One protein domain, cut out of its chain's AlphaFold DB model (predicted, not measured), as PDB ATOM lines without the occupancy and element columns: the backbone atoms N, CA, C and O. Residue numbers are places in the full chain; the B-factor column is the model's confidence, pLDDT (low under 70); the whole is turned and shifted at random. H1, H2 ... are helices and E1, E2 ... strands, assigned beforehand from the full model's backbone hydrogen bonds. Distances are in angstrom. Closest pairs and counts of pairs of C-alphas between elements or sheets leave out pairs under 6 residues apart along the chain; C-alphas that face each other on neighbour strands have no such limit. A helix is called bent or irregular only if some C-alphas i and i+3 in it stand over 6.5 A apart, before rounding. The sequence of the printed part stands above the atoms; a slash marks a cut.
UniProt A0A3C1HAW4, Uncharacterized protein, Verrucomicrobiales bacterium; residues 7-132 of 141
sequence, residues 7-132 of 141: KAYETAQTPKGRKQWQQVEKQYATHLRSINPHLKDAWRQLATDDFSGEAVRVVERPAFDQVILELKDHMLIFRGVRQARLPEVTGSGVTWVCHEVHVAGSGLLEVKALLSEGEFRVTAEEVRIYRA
ATOM      1  N   LYS A   7     188.750-108.914 110.621       93.44
ATOM      2  CA  LYS A   7     189.184-109.030 109.223       93.44
ATOM      3  C   LYS A   7     188.791-107.808 108.388       93.44
ATOM      4  O   LYS A   7     189.584-107.343 107.568       93.44
ATOM      5  N   ALA A   8     187.572-107.293 108.566       92.31
ATOM      6  CA  ALA A   8     187.119-106.096 107.862       92.31
ATOM      7  C   ALA A   8     187.932-104.863 108.282       92.31
ATOM      8  O   ALA A   8     188.363-104.103 107.415       92.31
ATOM      9  N   TYR A   9     188.205-104.718 109.581       92.50
ATOM     10  CA  TYR A   9     189.010-103.622 110.121       92.50
ATOM     11  C   TYR A   9     190.465-103.660 109.629       92.50
ATOM     12  O   TYR A   9     190.998-102.651 109.171       92.50
ATOM     13  N   GLU A  10     191.104-104.830 109.641       93.19
ATOM     14  CA  GLU A  10     192.463-105.010 109.110       93.19
ATOM     15  C   GLU A  10     192.525-104.689 107.614       93.19
ATOM     16  O   GLU A  10     193.414-103.974 107.151       93.19
ATOM     17  N   THR A  11     191.532-105.149 106.848       91.94
ATOM     18  CA  THR A  11     191.444-104.853 105.413       91.94
ATOM     19  C   THR A  11     191.304-103.347 105.172       91.94
ATOM     20  O   THR A  11     191.920-102.818 104.238       91.94
ATOM     21  N   ALA A  12     190.555-102.642 106.030       92.25
ATOM     22  CA  ALA A  12     190.340-101.195 105.965       92.25
ATOM     23  C   ALA A  12     191.630-100.366 106.074       92.25
ATOM     24  O   ALA A  12     191.654 -99.221 105.621       92.25
ATOM     25  N   GLN A  13     192.729-100.945 106.572       90.19
ATOM     26  CA  GLN A  13     194.042-100.291 106.597       90.19
ATOM     27  C   GLN A  13     194.648-100.107 105.191       90.19
ATOM     28  O   GLN A  13     195.586 -99.334 105.008       90.19
ATOM     29  N   THR A  14     194.081-100.751 104.165       91.12
ATOM     30  CA  THR A  14     194.483-100.593 102.758       91.12
ATOM     31  C   THR A  14     193.570 -99.616 102.000       91.12
ATOM     32  O   THR A  14     192.378 -99.525 102.307       91.12
ATOM     33  N   PRO A  15     194.041 -98.940 100.930       86.44
ATOM     34  CA  PRO A  15     193.195 -98.033 100.144       86.44
ATOM     35  C   PRO A  15     191.926 -98.689  99.573       86.44
ATOM     36  O   PRO A  15     190.855 -98.082  99.574       86.44
ATOM     37  N   LYS A  16     192.024 -99.944  99.106       85.69
ATOM     38  CA  LYS A  16     190.873-100.712  98.599       85.69
ATOM     39  C   LYS A  16     189.905-101.071  99.728       85.69
ATOM     40  O   LYS A  16     188.693-100.958  99.546       85.69
ATOM     41  N   GLY A  17     190.431-101.463 100.885       91.00
ATOM     42  CA  GLY A  17     189.621-101.815 102.041       91.00
ATOM     43  C   GLY A  17     188.883-100.634 102.658       91.00
ATOM     44  O   GLY A  17     187.753-100.817 103.092       91.00
ATOM     45  N   ARG A  18     189.433 -99.411 102.615       92.50
ATOM     46  CA  ARG A  18     188.723 -98.208 103.099       92.50
ATOM     47  C   ARG A  18     187.359 -98.022 102.434       92.50
ATOM     48  O   ARG A  18     186.384 -97.713 103.108       92.50
ATOM     49  N   LYS A  19     187.264 -98.260 101.120       92.38
ATOM     50  CA  LYS A  19     185.979 -98.189 100.400       92.38
ATOM     51  C   LYS A  19     184.989 -99.256 100.875       92.38
ATOM     52  O   LYS A  19     183.796 -98.987 100.957       92.38
ATOM     53  N   GLN A  20     185.474-100.460 101.179       92.50
ATOM     54  CA  GLN A  20     184.636-101.536 101.715       92.50
ATOM     55  C   GLN A  20     184.175-101.216 103.137       92.50
ATOM     56  O   GLN A  20     183.006-101.411 103.447       92.50
ATOM     57  N   TRP A  21     185.056-100.656 103.962       94.00
ATOM     58  CA  TRP A  21     184.729-100.218 105.315       94.00
ATOM     59  C   TRP A  21     183.617 -99.166 105.326       94.00
ATOM     60  O   TRP A  21     182.607 -99.351 105.992       94.00
ATOM     61  N   GLN A  22     183.714 -98.145 104.471       93.88
ATOM     62  CA  GLN A  22     182.650 -97.144 104.304       93.88
ATOM     63  C   GLN A  22     181.307 -97.761 103.884       93.88
ATOM     64  O   GLN A  22     180.239 -97.260 104.237       93.88
ATOM     65  N   GLN A  23     181.334 -98.841 103.098       94.25
ATOM     66  CA  GLN A  23     180.117 -99.561 102.730       94.25
ATOM     67  C   GLN A  23     179.520-100.308 103.929       94.25
ATOM     68  O   GLN A  23     178.301-100.294 104.095       94.25
ATOM     69  N   VAL A  24     180.359-100.916 104.772       94.56
ATOM     70  CA  VAL A  24     179.940-101.556 106.027       94.56
ATOM     71  C   VAL A  24     179.335-100.523 106.979       94.56
ATOM     72  O   VAL A  24     178.235-100.741 107.479       94.56
ATOM     73  N   GLU A  25     179.966 -99.360 107.148       94.50
ATOM     74  CA  GLU A  25     179.434 -98.260 107.966       94.50
ATOM     75  C   GLU A  25     178.055 -97.798 107.476       94.50
ATOM     76  O   GLU A  25     177.135 -97.612 108.271       94.50
ATOM     77  N   LYS A  26     177.850 -97.685 106.155       96.06
ATOM     78  CA  LYS A  26     176.536 -97.349 105.569       96.06
ATOM     79  C   LYS A  26     175.474 -98.419 105.826       96.06
ATOM     80  O   LYS A  26     174.303 -98.092 106.056       96.06
ATOM     81  N   GLN A  27     175.858 -99.691 105.754       96.12
ATOM     82  CA  GLN A  27     174.963-100.803 106.069       96.12
ATOM     83  C   GLN A  27     174.588-100.782 107.551       96.12
ATOM     84  O   GLN A  27     173.401-100.856 107.871       96.12
ATOM     85  N   TYR A  28     175.563-100.572 108.435       96.50
ATOM     86  CA  TYR A  28     175.333-100.451 109.868       96.50
ATOM     87  C   TYR A  28     174.464 -99.233 110.215       96.50
ATOM     88  O   TYR A  28     173.505 -99.359 110.966       96.50
ATOM     89  N   ALA A  29     174.674 -98.074 109.583       95.69
ATOM     90  CA  ALA A  29     173.807 -96.906 109.763       95.69
ATOM     91  C   ALA A  29     172.354 -97.169 109.321       95.69
ATOM     92  O   ALA A  29     171.400 -96.629 109.882       95.69
ATOM     93  N   THR A  30     172.151 -98.009 108.304       96.50
ATOM     94  CA  THR A  30     170.808 -98.433 107.877       96.50
ATOM     95  C   THR A  30     170.175 -99.381 108.891       96.50
ATOM     96  O   THR A  30     169.006 -99.212 109.230       96.50
ATOM     97  N   HIS A  31     170.960-100.310 109.432       96.12
ATOM     98  CA  HIS A  31     170.547-101.174 110.534       96.12
ATOM     99  C   HIS A  31     170.169-100.379 111.786       96.12
ATOM    100  O   HIS A  31     169.064-100.552 112.294       96.12
ATOM    101  N   LEU A  32     171.002 -99.427 112.211       95.31
ATOM    102  CA  LEU A  32     170.708 -98.551 113.344       95.31
ATOM    103  C   LEU A  32     169.383 -97.814 113.174       95.31
ATOM    104  O   LEU A  32     168.571 -97.803 114.095       95.31
ATOM    105  N   ARG A  33     169.108 -97.270 111.982       95.94
ATOM    106  CA  ARG A  33     167.806 -96.646 111.685       95.94
ATOM    107  C   ARG A  33     166.639 -97.621 111.842       95.94
ATOM    108  O   ARG A  33     165.589 -97.208 112.322       95.94
ATOM    109  N   SER A  34     166.821 -98.887 111.464       95.56
ATOM    110  CA  SER A  34     165.778 -99.911 111.591       95.56
ATOM    111  C   SER A  34     165.504-100.315 113.042       95.56
ATOM    112  O   SER A  34     164.351-100.550 113.391       95.56
ATOM    113  N   ILE A  35     166.529-100.341 113.905       94.81
ATOM    114  CA  ILE A  35     166.371-100.744 115.311       94.81
ATOM    115  C   ILE A  35     166.107 -99.571 116.258       94.81
ATOM    116  O   ILE A  35     165.626 -99.792 117.364       94.81
ATOM    117  N   ASN A  36     166.371 -98.328 115.840       93.12
ATOM    118  CA  ASN A  36     166.226 -97.125 116.665       93.12
ATOM    119  C   ASN A  36     164.868 -96.990 117.394       93.12
ATOM    120  O   ASN A  36     164.883 -96.594 118.564       93.12
ATOM    121  N   PRO A  37     163.709 -97.344 116.792       92.75
ATOM    122  CA  PRO A  37     162.420 -97.315 117.492       92.75
ATOM    123  C   PRO A  37     162.341 -98.251 118.709       92.75
ATOM    124  O   PRO A  37     161.498 -98.056 119.579       92.75
ATOM    125  N   HIS A  38     163.210 -99.261 118.776       89.12
ATOM    126  CA  HIS A  38     163.271-100.246 119.854       89.12
ATOM    127  C   HIS A  38     164.344 -99.928 120.907       89.12
ATOM    128  O   HIS A  38     164.408-100.604 121.933       89.12
ATOM    129  N   LEU A  39     165.195 -98.922 120.674       92.19
ATOM    130  CA  LEU A  39     166.272 -98.565 121.597       92.19
ATOM    131  C   LEU A  39     165.768 -97.617 122.690       92.19
ATOM    132  O   LEU A  39     165.226 -96.548 122.399       92.19
ATOM    133  N   LYS A  40     166.028 -97.979 123.953       92.31
ATOM    134  CA  LYS A  40     165.976 -97.041 125.089       92.31
ATOM    135  C   LYS A  40     167.066 -95.971 124.925       92.31
ATOM    136  O   LYS A  40     168.077 -96.221 124.270       92.31
ATOM    137  N   ASP A  41     166.910 -94.815 125.567       93.94
ATOM    138  CA  ASP A  41     167.783 -93.651 125.339       93.94
ATOM    139  C   ASP A  41     169.278 -93.934 125.540       93.94
ATOM    140  O   ASP A  41     170.079 -93.595 124.675       93.94
ATOM    141  N   ALA A  42     169.664 -94.633 126.609       95.75
ATOM    142  CA  ALA A  42     171.070 -94.964 126.848       95.75
ATOM    143  C   ALA A  42     171.640 -95.973 125.832       95.75
ATOM    144  O   ALA A  42     172.814 -95.908 125.486       95.75
ATOM    145  N   TRP A  43     170.812 -96.880 125.304       97.38
ATOM    146  CA  TRP A  43     171.216 -97.780 124.220       97.38
ATOM    147  C   TRP A  43     171.335 -97.049 122.886       97.38
ATOM    148  O   TRP A  43     172.221 -97.362 122.094       97.38
ATOM    149  N   ARG A  44     170.468 -96.060 122.647       96.19
ATOM    150  CA  ARG A  44     170.582 -95.161 121.499       96.19
ATOM    151  C   ARG A  44     171.877 -94.360 121.582       96.19
ATOM    152  O   ARG A  44     172.600 -94.325 120.597       96.19
ATOM    153  N   GLN A  45     172.191 -93.809 122.756       95.94
ATOM    154  CA  GLN A  45     173.453 -93.121 123.007       95.94
ATOM    155  C   GLN A  45     174.645 -94.056 122.771       95.94
ATOM    156  O   GLN A  45     175.527 -93.716 121.991       95.94
ATOM    157  N   LEU A  46     174.639 -95.262 123.357       96.88
ATOM    158  CA  LEU A  46     175.699 -96.249 123.136       96.88
ATOM    159  C   LEU A  46     175.890 -96.529 121.646       96.88
ATOM    160  O   LEU A  46     177.015 -96.621 121.188       96.88
ATOM    161  N   ALA A  47     174.806 -96.670 120.882       95.81
ATOM    162  CA  ALA A  47     174.865 -96.996 119.463       95.81
ATOM    163  C   ALA A  47     175.434 -95.871 118.578       95.81
ATOM    164  O   ALA A  47     175.895 -96.167 117.474       95.81
ATOM    165  N   THR A  48     175.371 -94.612 119.024       93.88
ATOM    166  CA  THR A  48     175.750 -93.436 118.223       93.88
ATOM    167  C   THR A  48     177.014 -92.730 118.691       93.88
ATOM    168  O   THR A  48     177.643 -92.059 117.876       93.88
ATOM    169  N   ASP A  49     177.361 -92.836 119.973       95.31
ATOM    170  CA  ASP A  49     178.570 -92.225 120.518       95.31
ATOM    171  C   ASP A  49     179.810 -92.931 119.954       95.31
ATOM    172  O   ASP A  49     179.839 -94.154 119.810       95.31
ATOM    173  N   ASP A  50     180.837 -92.149 119.622       94.31
ATOM    174  CA  ASP A  50     182.120 -92.660 119.151       94.31
ATOM    175  C   ASP A  50     183.094 -92.773 120.326       94.31
ATOM    176  O   ASP A  50     183.538 -91.764 120.874       94.31
ATOM    177  N   PHE A  51     183.421 -94.009 120.696       96.00
ATOM    178  CA  PHE A  51     184.415 -94.326 121.724       96.00
ATOM    179  C   PHE A  51     185.770 -94.708 121.105       96.00
ATOM    180  O   PHE A  51     186.663 -95.177 121.811       96.00
ATOM    181  N   SER A  52     185.934 -94.594 119.780       94.38
ATOM    182  CA  SER A  52     187.143 -95.048 119.098       94.38
ATOM    183  C   SER A  52     188.395 -94.342 119.630       94.38
ATOM    184  O   SER A  52     188.455 -93.127 119.809       94.38
ATOM    185  N   GLY A  53     189.421 -95.135 119.931       94.38
ATOM    186  CA  GLY A  53     190.666 -94.670 120.532       94.38
ATOM    187  C   GLY A  53     190.647 -94.556 122.059       94.38
ATOM    188  O   GLY A  53     191.715 -94.373 122.646       94.38
ATOM    189  N   GLU A  54     189.502 -94.712 122.732       95.12
ATOM    190  CA  GLU A  54     189.487 -94.727 124.194       95.12
ATOM    191  C   GLU A  54     190.174 -95.970 124.755       95.12
ATOM    192  O   GLU A  54     189.949 -97.092 124.305       95.12
ATOM    193  N   ALA A  55     191.010 -95.770 125.774       94.81
ATOM    194  CA  ALA A  55     191.671 -96.869 126.463       94.81
ATOM    195  C   ALA A  55     190.680 -97.612 127.367       94.81
ATOM    196  O   ALA A  55     190.011 -96.988 128.190       94.81
ATOM    197  N   VAL A  56     190.641 -98.937 127.260       94.50
ATOM    198  CA  VAL A  56     189.916 -99.809 128.188       94.50
ATOM    199  C   VAL A  56     190.736 -99.921 129.470       94.50
ATOM    200  O   VAL A  56     191.839-100.464 129.465       94.50
ATOM    201  N   ARG A  57     190.209 -99.387 130.571       92.69
ATOM    202  CA  ARG A  57     190.870 -99.407 131.882       92.69
ATOM    203  C   ARG A  57     190.478-100.632 132.686       92.69
ATOM    204  O   ARG A  57     191.352-101.324 133.198       92.69
ATOM    205  N   VAL A  58     189.177-100.893 132.775       91.75
ATOM    206  CA  VAL A  58     188.613-101.933 133.637       91.75
ATOM    207  C   VAL A  58     187.478-102.635 132.905       91.75
ATOM    208  O   VAL A  58     186.654-101.988 132.260       91.75
ATOM    209  N   VAL A  59     187.424-103.962 133.016       94.06
ATOM    210  CA  VAL A  59     186.258-104.759 132.627       94.06
ATOM    211  C   VAL A  59     185.935-105.702 133.770       94.06
ATOM    212  O   VAL A  59     186.690-106.627 134.056       94.06
ATOM    213  N   GLU A  60     184.806-105.472 134.423       94.00
ATOM    214  CA  GLU A  60     184.415-106.194 135.626       94.00
ATOM    215  C   GLU A  60     183.014-106.773 135.502       94.00
ATOM    216  O   GLU A  60     182.119-106.221 134.862       94.00
ATOM    217  N   ARG A  61     182.810-107.907 136.172       95.44
ATOM    218  CA  ARG A  61     181.502-108.541 136.331       95.44
ATOM    219  C   ARG A  61     181.213-108.700 137.823       95.44
ATOM    220  O   ARG A  61     181.400-109.792 138.356       95.44
ATOM    221  N   PRO A  62     180.808-107.617 138.513       94.44
ATOM    222  CA  PRO A  62     180.621-107.637 139.965       94.44
ATOM    223  C   PRO A  62     179.459-108.540 140.405       94.44
ATOM    224  O   PRO A  62     179.446-109.021 141.535       94.44
ATOM    225  N   ALA A  63     178.493-108.788 139.517       95.56
ATOM    226  CA  ALA A  63     177.377-109.697 139.742       95.56
ATOM    227  C   ALA A  63     177.055-110.489 138.469       95.56
ATOM    228  O   ALA A  63     177.450-110.119 137.362       95.56
ATOM    229  N   PHE A  64     176.310-111.589 138.604       93.69
ATOM    230  CA  PHE A  64     175.955-112.439 137.463       93.69
ATOM    231  C   PHE A  64     175.220-111.662 136.357       93.69
ATOM    232  O   PHE A  64     175.464-111.903 135.176       93.69
ATOM    233  N   ASP A  65     174.377-110.705 136.722       97.38
ATOM    234  CA  ASP A  65     173.541-109.905 135.829       97.38
ATOM    235  C   ASP A  65     174.081-108.481 135.593       97.38
ATOM    236  O   ASP A  65     173.364-107.642 135.039       97.38
ATOM    237  N   GLN A  66     175.332-108.201 135.975       98.19
ATOM    238  CA  GLN A  66     175.936-106.876 135.855       98.19
ATOM    239  C   GLN A  66     177.344-106.935 135.264       98.19
ATOM    240  O   GLN A  66     178.187-107.696 135.727       98.19
ATOM    241  N   VAL A  67     177.619-106.072 134.286       98.19
ATOM    242  CA  VAL A  67     178.965-105.847 133.736       98.19
ATOM    243  C   VAL A  67     179.280-104.358 133.801       98.19
ATOM    244  O   VAL A  67     178.430-103.532 133.473       98.19
ATOM    245  N   ILE A  68     180.491-104.020 134.225       97.06
ATOM    246  CA  ILE A  68     181.026-102.660 134.243       97.06
ATOM    247  C   ILE A  68     182.224-102.623 133.302       97.06
ATOM    248  O   ILE A  68     183.095-103.488 133.350       97.06
ATOM    249  N   LEU A  69     182.246-101.626 132.432       95.75
ATOM    250  CA  LEU A  69     183.344-101.350 131.527       95.75
ATOM    251  C   LEU A  69     183.759 -99.897 131.722       95.75
ATOM    252  O   LEU A  69     182.986 -98.983 131.436       95.75
ATOM    253  N   GLU A  70     184.978 -99.689 132.197       94.88
ATOM    254  CA  GLU A  70     185.573 -98.364 132.307       94.88
ATOM    255  C   GLU A  70     186.502 -98.128 131.127       94.88
ATOM    256  O   GLU A  70     187.481 -98.848 130.903       94.88
ATOM    257  N   LEU A  71     186.180 -97.088 130.377       94.75
ATOM    258  CA  LEU A  71     187.021 -96.492 129.364       94.75
ATOM    259  C   LEU A  71     187.779 -95.303 129.970       94.75
ATOM    260  O   LEU A  71     187.666 -94.983 131.157       94.75
ATOM    261  N   LYS A  72     188.604 -94.647 129.157       93.44
ATOM    262  CA  LYS A  72     189.399 -93.503 129.600       93.44
ATOM    263  C   LYS A  72     188.506 -92.354 130.069       93.44
ATOM    264  O   LYS A  72     188.779 -91.790 131.133       93.44
ATOM    265  N   ASP A  73     187.491 -92.043 129.268       94.12
ATOM    266  CA  ASP A  73     186.645 -90.865 129.427       94.12
ATOM    267  C   ASP A  73     185.178 -91.254 129.694       94.12
ATOM    268  O   ASP A  73     184.355 -90.393 130.009       94.12
ATOM    269  N   HIS A  74     184.850 -92.551 129.645       95.75
ATOM    270  CA  HIS A  74     183.502 -93.068 129.879       95.75
ATOM    271  C   HIS A  74     183.466 -94.289 130.801       95.75
ATOM    272  O   HIS A  74     184.408 -95.064 130.885       95.75
ATOM    273  N   MET A  75     182.325 -94.504 131.450       96.56
ATOM    274  CA  MET A  75     181.996 -95.732 132.166       96.56
ATOM    275  C   MET A  75     180.644 -96.251 131.679       96.56
ATOM    276  O   MET A  75     179.646 -95.527 131.688       96.56
ATOM    277  N   LEU A  76     180.615 -97.521 131.282       97.69
ATOM    278  CA  LEU A  76     179.441 -98.234 130.799       97.69
ATOM    279  C   LEU A  76     179.027 -99.280 131.835       97.69
ATOM    280  O   LEU A  76     179.793-100.186 132.156       97.69
ATOM    281  N   ILE A  77     177.806 -99.169 132.354       98.12
ATOM    282  CA  ILE A  77     177.246-100.131 133.311       98.12
ATOM    283  C   ILE A  77     176.073-100.853 132.662       98.12
ATOM    284  O   ILE A  77     175.022-100.255 132.434       98.12
ATOM    285  N   PHE A  78     176.236-102.148 132.424       98.44
ATOM    286  CA  PHE A  78     175.216-103.033 131.876       98.44
ATOM    287  C   PHE A  78     174.490-103.772 133.000       98.44
ATOM    288  O   PHE A  78     175.132-104.279 133.921       98.44
ATOM    289  N   ARG A  79     173.158-103.850 132.922       98.00
ATOM    290  CA  ARG A  79     172.296-104.538 133.900       98.00
ATOM    291  C   ARG A  79     171.308-105.477 133.215       98.00
ATOM    292  O   ARG A  79     170.961-105.277 132.049       98.00
ATOM    293  N   GLY A  80     170.857-106.497 133.943       97.69
ATOM    294  CA  GLY A  80     170.052-107.572 133.361       97.69
ATOM    295  C   GLY A  80     170.852-108.369 132.327       97.69
ATOM    296  O   GLY A  80     170.314-108.791 131.305       97.69
ATOM    297  N   VAL A  81     172.164-108.513 132.549       98.06
ATOM    298  CA  VAL A  81     173.074-109.205 131.633       98.06
ATOM    299  C   VAL A  81     172.688-110.680 131.549       98.06
ATOM    300  O   VAL A  81     172.684-111.396 132.549       98.06
ATOM    301  N   ARG A  82     172.380-111.147 130.337       97.38
ATOM    302  CA  ARG A  82     172.066-112.557 130.049       97.38
ATOM    303  C   ARG A  82     173.278-113.313 129.535       97.38
ATOM    304  O   ARG A  82     173.448-114.489 129.843       97.38
ATOM    305  N   GLN A  83     174.116-112.636 128.755       97.25
ATOM    306  CA  GLN A  83     175.333-113.192 128.180       97.25
ATOM    307  C   GLN A  83     176.426-112.129 128.184       97.25
ATOM    308  O   GLN A  83     176.172-110.965 127.880       97.25
ATOM    309  N   ALA A  84     177.644-112.538 128.528       97.12
ATOM    310  CA  ALA A  84     178.820-111.686 128.483       97.12
ATOM    311  C   ALA A  84     180.027-112.512 128.044       97.12
ATOM    312  O   ALA A  84     180.312-113.560 128.624       97.12
ATOM    313  N   ARG A  85     180.739-112.014 127.036       96.19
ATOM    314  CA  ARG A  85     182.067-112.462 126.634       96.19
ATOM    315  C   ARG A  85     183.006-111.282 126.834       96.19
ATOM    316  O   ARG A  85     182.994-110.330 126.055       96.19
ATOM    317  N   LEU A  86     183.751-111.336 127.929       94.19
ATOM    318  CA  LEU A  86     184.714-110.305 128.298       94.19
ATOM    319  C   LEU A  86     186.050-110.590 127.596       94.19
ATOM    320  O   LEU A  86     186.340-111.759 127.322       94.19
ATOM    321  N   PRO A  87     186.844-109.559 127.276       91.44
ATOM    322  CA  PRO A  87     188.170-109.760 126.709       91.44
ATOM    323  C   PRO A  87     189.079-110.488 127.708       91.44
ATOM    324  O   PRO A  87     189.012-110.246 128.911       91.44
ATOM    325  N   GLU A  88     189.936-111.376 127.203       84.31
ATOM    326  CA  GLU A  88     190.938-112.089 128.017       84.31
ATOM    327  C   GLU A  88     192.083-111.167 128.452       84.31
ATOM    328  O   GLU A  88     192.693-111.374 129.498       84.31
ATOM    329  N   VAL A  89     192.357-110.139 127.646       79.44
ATOM    330  CA  VAL A  89     193.384-109.130 127.896       79.44
ATOM    331  C   VAL A  89     192.698-107.805 128.210       79.44
ATOM    332  O   VAL A  89     191.961-107.255 127.392       79.44
ATOM    333  N   THR A  90     192.958-107.287 129.405       74.62
ATOM    334  CA  THR A  90     192.545-105.954 129.856       74.62
ATOM    335  C   THR A  90     193.758-105.220 130.413       74.62
ATOM    336  O   THR A  90     194.635-105.856 130.997       74.62
ATOM    337  N   GLY A  91     193.807-103.895 130.285       68.12
ATOM    338  CA  GLY A  91     194.860-103.075 130.886       68.12
ATOM    339  C   GLY A  91     195.440-102.032 129.937       68.12
ATOM    340  O   GLY A  91     194.908-101.758 128.861       68.12
ATOM    341  N   SER A  92     196.552-101.423 130.357       68.12
ATOM    342  CA  SER A  92     197.202-100.328 129.637       68.12
ATOM    343  C   SER A  92     197.616-100.757 128.225       68.12
ATOM    344  O   SER A  92     198.552-101.538 128.070       68.12
ATOM    345  N   GLY A  93     196.935-100.227 127.207       81.56
ATOM    346  CA  GLY A  93     197.237-100.468 125.790       81.56
ATOM    347  C   GLY A  93     196.059-101.007 124.975       81.56
ATOM    348  O   GLY A  93     196.042-100.834 123.756       81.56
ATOM    349  N   VAL A  94     195.040-101.582 125.625       93.75
ATOM    350  CA  VAL A  94     193.822-102.009 124.926       93.75
ATOM    351  C   VAL A  94     192.951-100.788 124.642       93.75
ATOM    352  O   VAL A  94     192.608-100.044 125.559       93.75
ATOM    353  N   THR A  95     192.586-100.569 123.381       95.69
ATOM    354  CA  THR A  95     191.734 -99.446 122.966       95.69
ATOM    355  C   THR A  95     190.452 -99.926 122.312       95.69
ATOM    356  O   THR A  95     190.410-100.984 121.685       95.69
ATOM    357  N   TRP A  96     189.387 -99.148 122.449       96.31
ATOM    358  CA  TRP A  96     188.146 -99.354 121.719       96.31
ATOM    359  C   TRP A  96     188.344 -98.961 120.254       96.31
ATOM    360  O   TRP A  96     188.831 -97.871 119.964       96.31
ATOM    361  N   VAL A  97     188.000 -99.839 119.314       95.81
ATOM    362  CA  VAL A  97     188.169 -99.569 117.876       95.81
ATOM    363  C   VAL A  97     186.847 -99.134 117.268       95.81
ATOM    364  O   VAL A  97     186.763 -98.085 116.642       95.81
ATOM    365  N   CYS A  98     185.822 -99.960 117.435       95.75
ATOM    366  CA  CYS A  98     184.469 -99.715 116.952       95.75
ATOM    367  C   CYS A  98     183.510-100.680 117.646       95.75
ATOM    368  O   CYS A  98     183.934-101.672 118.245       95.75
ATOM    369  N   HIS A  99     182.215-100.425 117.532       97.50
ATOM    370  CA  HIS A  99     181.189-101.288 118.098       97.50
ATOM    371  C   HIS A  99     179.909-101.254 117.287       97.50
ATOM    372  O   HIS A  99     179.644-100.340 116.509       97.50
ATOM    373  N   GLU A 100     179.102-102.279 117.505       97.31
ATOM    374  CA  GLU A 100     177.778-102.426 116.936       97.31
ATOM    375  C   GLU A 100     176.756-102.802 118.003       97.31
ATOM    376  O   GLU A 100     177.068-103.533 118.948       97.31
ATOM    377  N   VAL A 101     175.533-102.299 117.836       97.56
ATOM    378  CA  VAL A 101     174.386-102.602 118.694       97.56
ATOM    379  C   VAL A 101     173.307-103.332 117.896       97.56
ATOM    380  O   VAL A 101     172.977-102.951 116.770       97.56
ATOM    381  N   HIS A 102     172.727-104.373 118.495       96.69
ATOM    382  CA  HIS A 102     171.697-105.217 117.887       96.69
ATOM    383  C   HIS A 102     170.543-105.502 118.845       96.69
ATOM    384  O   HIS A 102     170.715-105.515 120.062       96.69
ATOM    385  N   VAL A 103     169.370-105.808 118.286       95.62
ATOM    386  CA  VAL A 103     168.264-106.410 119.045       95.62
ATOM    387  C   VAL A 103     168.502-107.914 119.141       95.62
ATOM    388  O   VAL A 103     168.500-108.604 118.124       95.62
ATOM    389  N   ALA A 104     168.705-108.419 120.357       94.06
ATOM    390  CA  ALA A 104     168.929-109.843 120.621       94.06
ATOM    391  C   ALA A 104     167.629-110.590 120.966       94.06
ATOM    392  O   ALA A 104     167.527-111.799 120.768       94.06
ATOM    393  N   GLY A 105     166.623-109.878 121.474       91.94
ATOM    394  CA  GLY A 105     165.320-110.430 121.825       91.94
ATOM    395  C   GLY A 105     164.398-109.368 122.414       91.94
ATOM    396  O   GLY A 105     164.737-108.186 122.457       91.94
ATOM    397  N   SER A 106     163.223-109.784 122.890       90.69
ATOM    398  CA  SER A 106     162.270-108.866 123.522       90.69
ATOM    399  C   SER A 106     162.891-108.209 124.759       90.69
ATOM    400  O   SER A 106     163.125-108.879 125.761       90.69
ATOM    401  N   GLY A 107     163.167-106.904 124.677       90.31
ATOM    402  CA  GLY A 107     163.789-106.128 125.755       90.31
ATOM    403  C   GLY A 107     165.285-106.390 125.965       90.31
ATOM    404  O   GLY A 107     165.850-105.842 126.906       90.31
ATOM    405  N   LEU A 108     165.924-107.191 125.105       95.75
ATOM    406  CA  LEU A 108     167.346-107.523 125.184       95.75
ATOM    407  C   LEU A 108     168.093-106.952 123.988       95.75
ATOM    408  O   LEU A 108     167.757-107.230 122.833       95.75
ATOM    409  N   LEU A 109     169.144-106.201 124.287       97.31
ATOM    410  CA  LEU A 109     170.031-105.616 123.300       97.31
ATOM    411  C   LEU A 109     171.441-106.148 123.511       97.31
ATOM    412  O   LEU A 109     171.855-106.459 124.628       97.31
ATOM    413  N   GLU A 110     172.165-106.277 122.415       97.69
ATOM    414  CA  GLU A 110     173.546-106.722 122.399       97.69
ATOM    415  C   GLU A 110     174.435-105.578 121.940       97.69
ATOM    416  O   GLU A 110     174.133-104.930 120.939       97.69
ATOM    417  N   VAL A 111     175.544-105.366 122.643       97.94
ATOM    418  CA  VAL A 111     176.689-104.624 122.121       97.94
ATOM    419  C   VAL A 111     177.822-105.600 121.839       97.94
ATOM    420  O   VAL A 111     178.167-106.431 122.683       97.94
ATOM    421  N   LYS A 112     178.420-105.479 120.656       97.94
ATOM    422  CA  LYS A 112     179.700-106.094 120.312       97.94
ATOM    423  C   LYS A 112     180.689-104.979 120.008       97.94
ATOM    424  O   LYS A 112     180.451-104.179 119.113       97.94
ATOM    425  N   ALA A 113     181.804-104.949 120.721       97.38
ATOM    426  CA  ALA A 113     182.887-104.010 120.504       97.38
ATOM    427  C   ALA A 113     184.159-104.739 120.083       97.38
ATOM    428  O   ALA A 113     184.590-105.709 120.714       97.38
ATOM    429  N   LEU A 114     184.764-104.247 119.010       96.38
ATOM    430  CA  LEU A 114     186.105-104.622 118.611       96.38
ATOM    431  C   LEU A 114     187.089-103.773 119.414       96.38
ATOM    432  O   LEU A 114     187.022-102.544 119.390       96.38
ATOM    433  N   LEU A 115     188.011-104.433 120.104       96.00
ATOM    434  CA  LEU A 115     189.103-103.770 120.812       96.00
ATOM    435  C   LEU A 115     190.378-103.824 119.957       96.00
ATOM    436  O   LEU A 115     190.407-104.510 118.935       96.00
ATOM    437  N   SER A 116     191.455-103.134 120.322       94.75
ATOM    438  CA  SER A 116     192.751-103.317 119.650       94.75
ATOM    439  C   SER A 116     193.213-104.773 119.763       94.75
ATOM    440  O   SER A 116     193.667-105.347 118.775       94.75
ATOM    441  N   GLU A 117     192.949-105.397 120.911       92.31
ATOM    442  CA  GLU A 117     193.211-106.803 121.201       92.31
ATOM    443  C   GLU A 117     191.930-107.488 121.697       92.31
ATOM    444  O   GLU A 117     191.376-107.142 122.737       92.31
ATOM    445  N   GLY A 118     191.431-108.461 120.932       92.75
ATOM    446  CA  GLY A 118     190.224-109.214 121.285       92.75
ATOM    447  C   GLY A 118     188.902-108.502 120.974       92.75
ATOM    448  O   GLY A 118     188.815-107.643 120.092       92.75
ATOM    449  N   GLU A 119     187.844-108.936 121.654       95.00
ATOM    450  CA  GLU A 119     186.473-108.452 121.486       95.00
ATOM    451  C   GLU A 119     185.769-108.426 122.847       95.00
ATOM    452  O   GLU A 119     186.004-109.284 123.700       95.00
ATOM    453  N   PHE A 120     184.863-107.470 123.017       96.12
ATOM    454  CA  PHE A 120     183.939-107.387 124.140       96.12
ATOM    455  C   PHE A 120     182.516-107.571 123.615       96.12
ATOM    456  O   PHE A 120     182.130-106.937 122.634       96.12
ATOM    457  N   ARG A 121     181.718-108.437 124.244       97.56
ATOM    458  CA  ARG A 121     180.323-108.660 123.844       97.56
ATOM    459  C   ARG A 121     179.435-108.833 125.060       97.56
ATOM    460  O   ARG A 121     179.716-109.678 125.908       97.56
ATOM    461  N   VAL A 122     178.353-108.069 125.131       98.12
ATOM    462  CA  VAL A 122     177.385-108.128 126.230       98.12
ATOM    463  C   VAL A 122     175.971-108.039 125.682       98.12
ATOM    464  O   VAL A 122     175.660-107.131 124.917       98.12
ATOM    465  N   THR A 123     175.113-108.947 126.141       98.25
ATOM    466  CA  THR A 123     173.665-108.918 125.918       98.25
ATOM    467  C   THR A 123     172.969-108.602 127.233       98.25
ATOM    468  O   THR A 123     173.077-109.372 128.193       98.25
ATOM    469  N   ALA A 124     172.267-107.473 127.282       98.12
ATOM    470  CA  ALA A 124     171.709-106.901 128.501       98.12
ATOM    471  C   ALA A 124     170.370-106.193 128.244       98.12
ATOM    472  O   ALA A 124     170.013-105.871 127.110       98.12
ATOM    473  N   GLU A 125     169.625-105.941 129.317       97.69
ATOM    474  CA  GLU A 125     168.350-105.212 129.270       97.69
ATOM    475  C   GLU A 125     168.578-103.695 129.281       97.69
ATOM    476  O   GLU A 125     167.839-102.918 128.666       97.69
ATOM    477  N   GLU A 126     169.624-103.254 129.981       97.56
ATOM    478  CA  GLU A 126     169.921-101.843 130.204       97.56
ATOM    479  C   GLU A 126     171.417-101.566 130.136       97.56
ATOM    480  O   GLU A 126     172.240-102.391 130.538       97.56
ATOM    481  N   VAL A 127     171.744-100.360 129.683       98.06
ATOM    482  CA  VAL A 127     173.067 -99.756 129.803       98.06
ATOM    483  C   VAL A 127     172.915 -98.373 130.426       98.06
ATOM    484  O   VAL A 127     171.912 -97.693 130.209       98.06
ATOM    485  N   ARG A 128     173.898 -97.954 131.217       97.81
ATOM    486  CA  ARG A 128     174.073 -96.570 131.666       97.81
ATOM    487  C   ARG A 128     175.454 -96.098 131.260       97.81
ATOM    488  O   ARG A 128     176.412 -96.849 131.415       97.81
ATOM    489  N   ILE A 129     175.529 -94.870 130.766       96.81
ATOM    490  CA  ILE A 129     176.759 -94.256 130.276       96.81
ATOM    491  C   ILE A 129     177.047 -93.047 131.151       96.81
ATOM    492  O   ILE A 129     176.208 -92.157 131.281       96.81
ATOM    493  N   TYR A 130     178.227 -93.029 131.752       95.94
ATOM    494  CA  TYR A 130     178.732 -91.907 132.527       95.94
ATOM    495  C   TYR A 130     179.977 -91.372 131.839       95.94
ATOM    496  O   TYR A 130     180.791 -92.158 131.361       95.94
ATOM    497  N   ARG A 131     180.137 -90.051 131.795       92.88
ATOM    498  CA  ARG A 131     181.416 -89.437 131.440       92.88
ATOM    499  C   ARG A 131     182.257 -89.333 132.700       92.88
ATOM    500  O   ARG A 131     181.743 -88.957 133.751       92.88
ATOM    501  N   ALA A 132     183.530 -89.684 132.600       80.19
ATOM    502  CA  ALA A 132     184.490 -89.369 133.637       80.19
ATOM    503  C   ALA A 132     184.716 -87.853 133.582       80.19
ATOM    504  O   ALA A 132     185.466 -87.362 132.740       80.19
TER     505      ALA A 132
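What this domain is: This is residues 7 to 132 of the 141 residues of an uncharacterized protein of Verrucomicrobiales bacterium (UniProt A0A3C1HAW4). Two four-stranded sheets, E1 E2 E3 E8 and E4 E7 E6 E5, stand face to face as a sandwich, with the short helix H3 packed between edge strand E8 of the one and strands E5 and E6 of the other. The long helix H2 meets the sandwich at edge strand E5 with its residues 28 to 38, and at its other end the small helix H1 makes a corner with it. The printed part has 126 residues, with three named helices followed by eight named strands; both sheets are antiparallel, and the class is mixed, helices and strands. The whole is compact, with a radius of gyration of the C-alphas of 14.5 A, and spans 44 by 37 by 24 A.

How they stand to each other: Look first at the sheet of E4, residues 83 to 85, E7, residues 119 to 124, E6, residues 108 to 115, and E5, residues 96 to 105, in that order. E5, E6 and E7 form a meander, each strand the antiparallel neighbour of the one before, and with E4 beside E7 a Greek key, the first of four strands pairing with the fourth. Check N 85 and O 121 at 2.8 A, N 111 and O 122 at 2.9 A, and N 100 and O 112 at 2.8 A. The facing sheet runs E1, residues 56 to 63, E2, residues 66 to 71, E3, residues 74 to 79, and E8, residues 126 to 131; E1 E2 E3 is also a meander. Here N 60 and O 68 are 2.8 A apart, N 69 and O 76 2.9 A, and N 77 and O 128 2.9 A. The strands of the two sheets stand at 31 degrees. H3, residues 41 to 48, is over E6 and E5 at a height over the sheet of 9.6 A, and only grazes the other sheet, with the C-alphas of Ala 42 and Arg 128 closest at 5.9 A. H2, residues 15 to 38, only grazes the first sheet; its closest C-alphas to E5 are those of Ile 35 and Val 103, 7.0 A. H1, residues 7 to 12, touches H2 at a steep tilt of 62 degrees, with the C-alphas of Ala 12 and Arg 18 closest at 4.4 A. Every O i to N i+4 pair is within hydrogen-bond range in H1 and H3, and 16 of 20 in H2.

Where its parts are: Find C-alpha 7 at (189.184, -109.030, 109.223), where H1 begins. H2 runs 35.9 A from C-alpha 15 to C-alpha 38 at (163.271, -100.246, 119.854), with a kink of 27 degrees near residue 32; it is irregular, with C-alphas 34 and 37 7.3 A apart. E5 is 25.4 A long, E6 22.5 A and E1 19.7 A. E8 ends at C-alpha 131, (181.416, -89.437, 131.440).

The domain as a whole: The C-alphas farthest apart are those of Lys 16 and Ala 63, 44.2 A. The printed part has no cut, and no link is long. Mean pLDDT of the printed part is 94.0; look for values under 70 at residues 91 to 92.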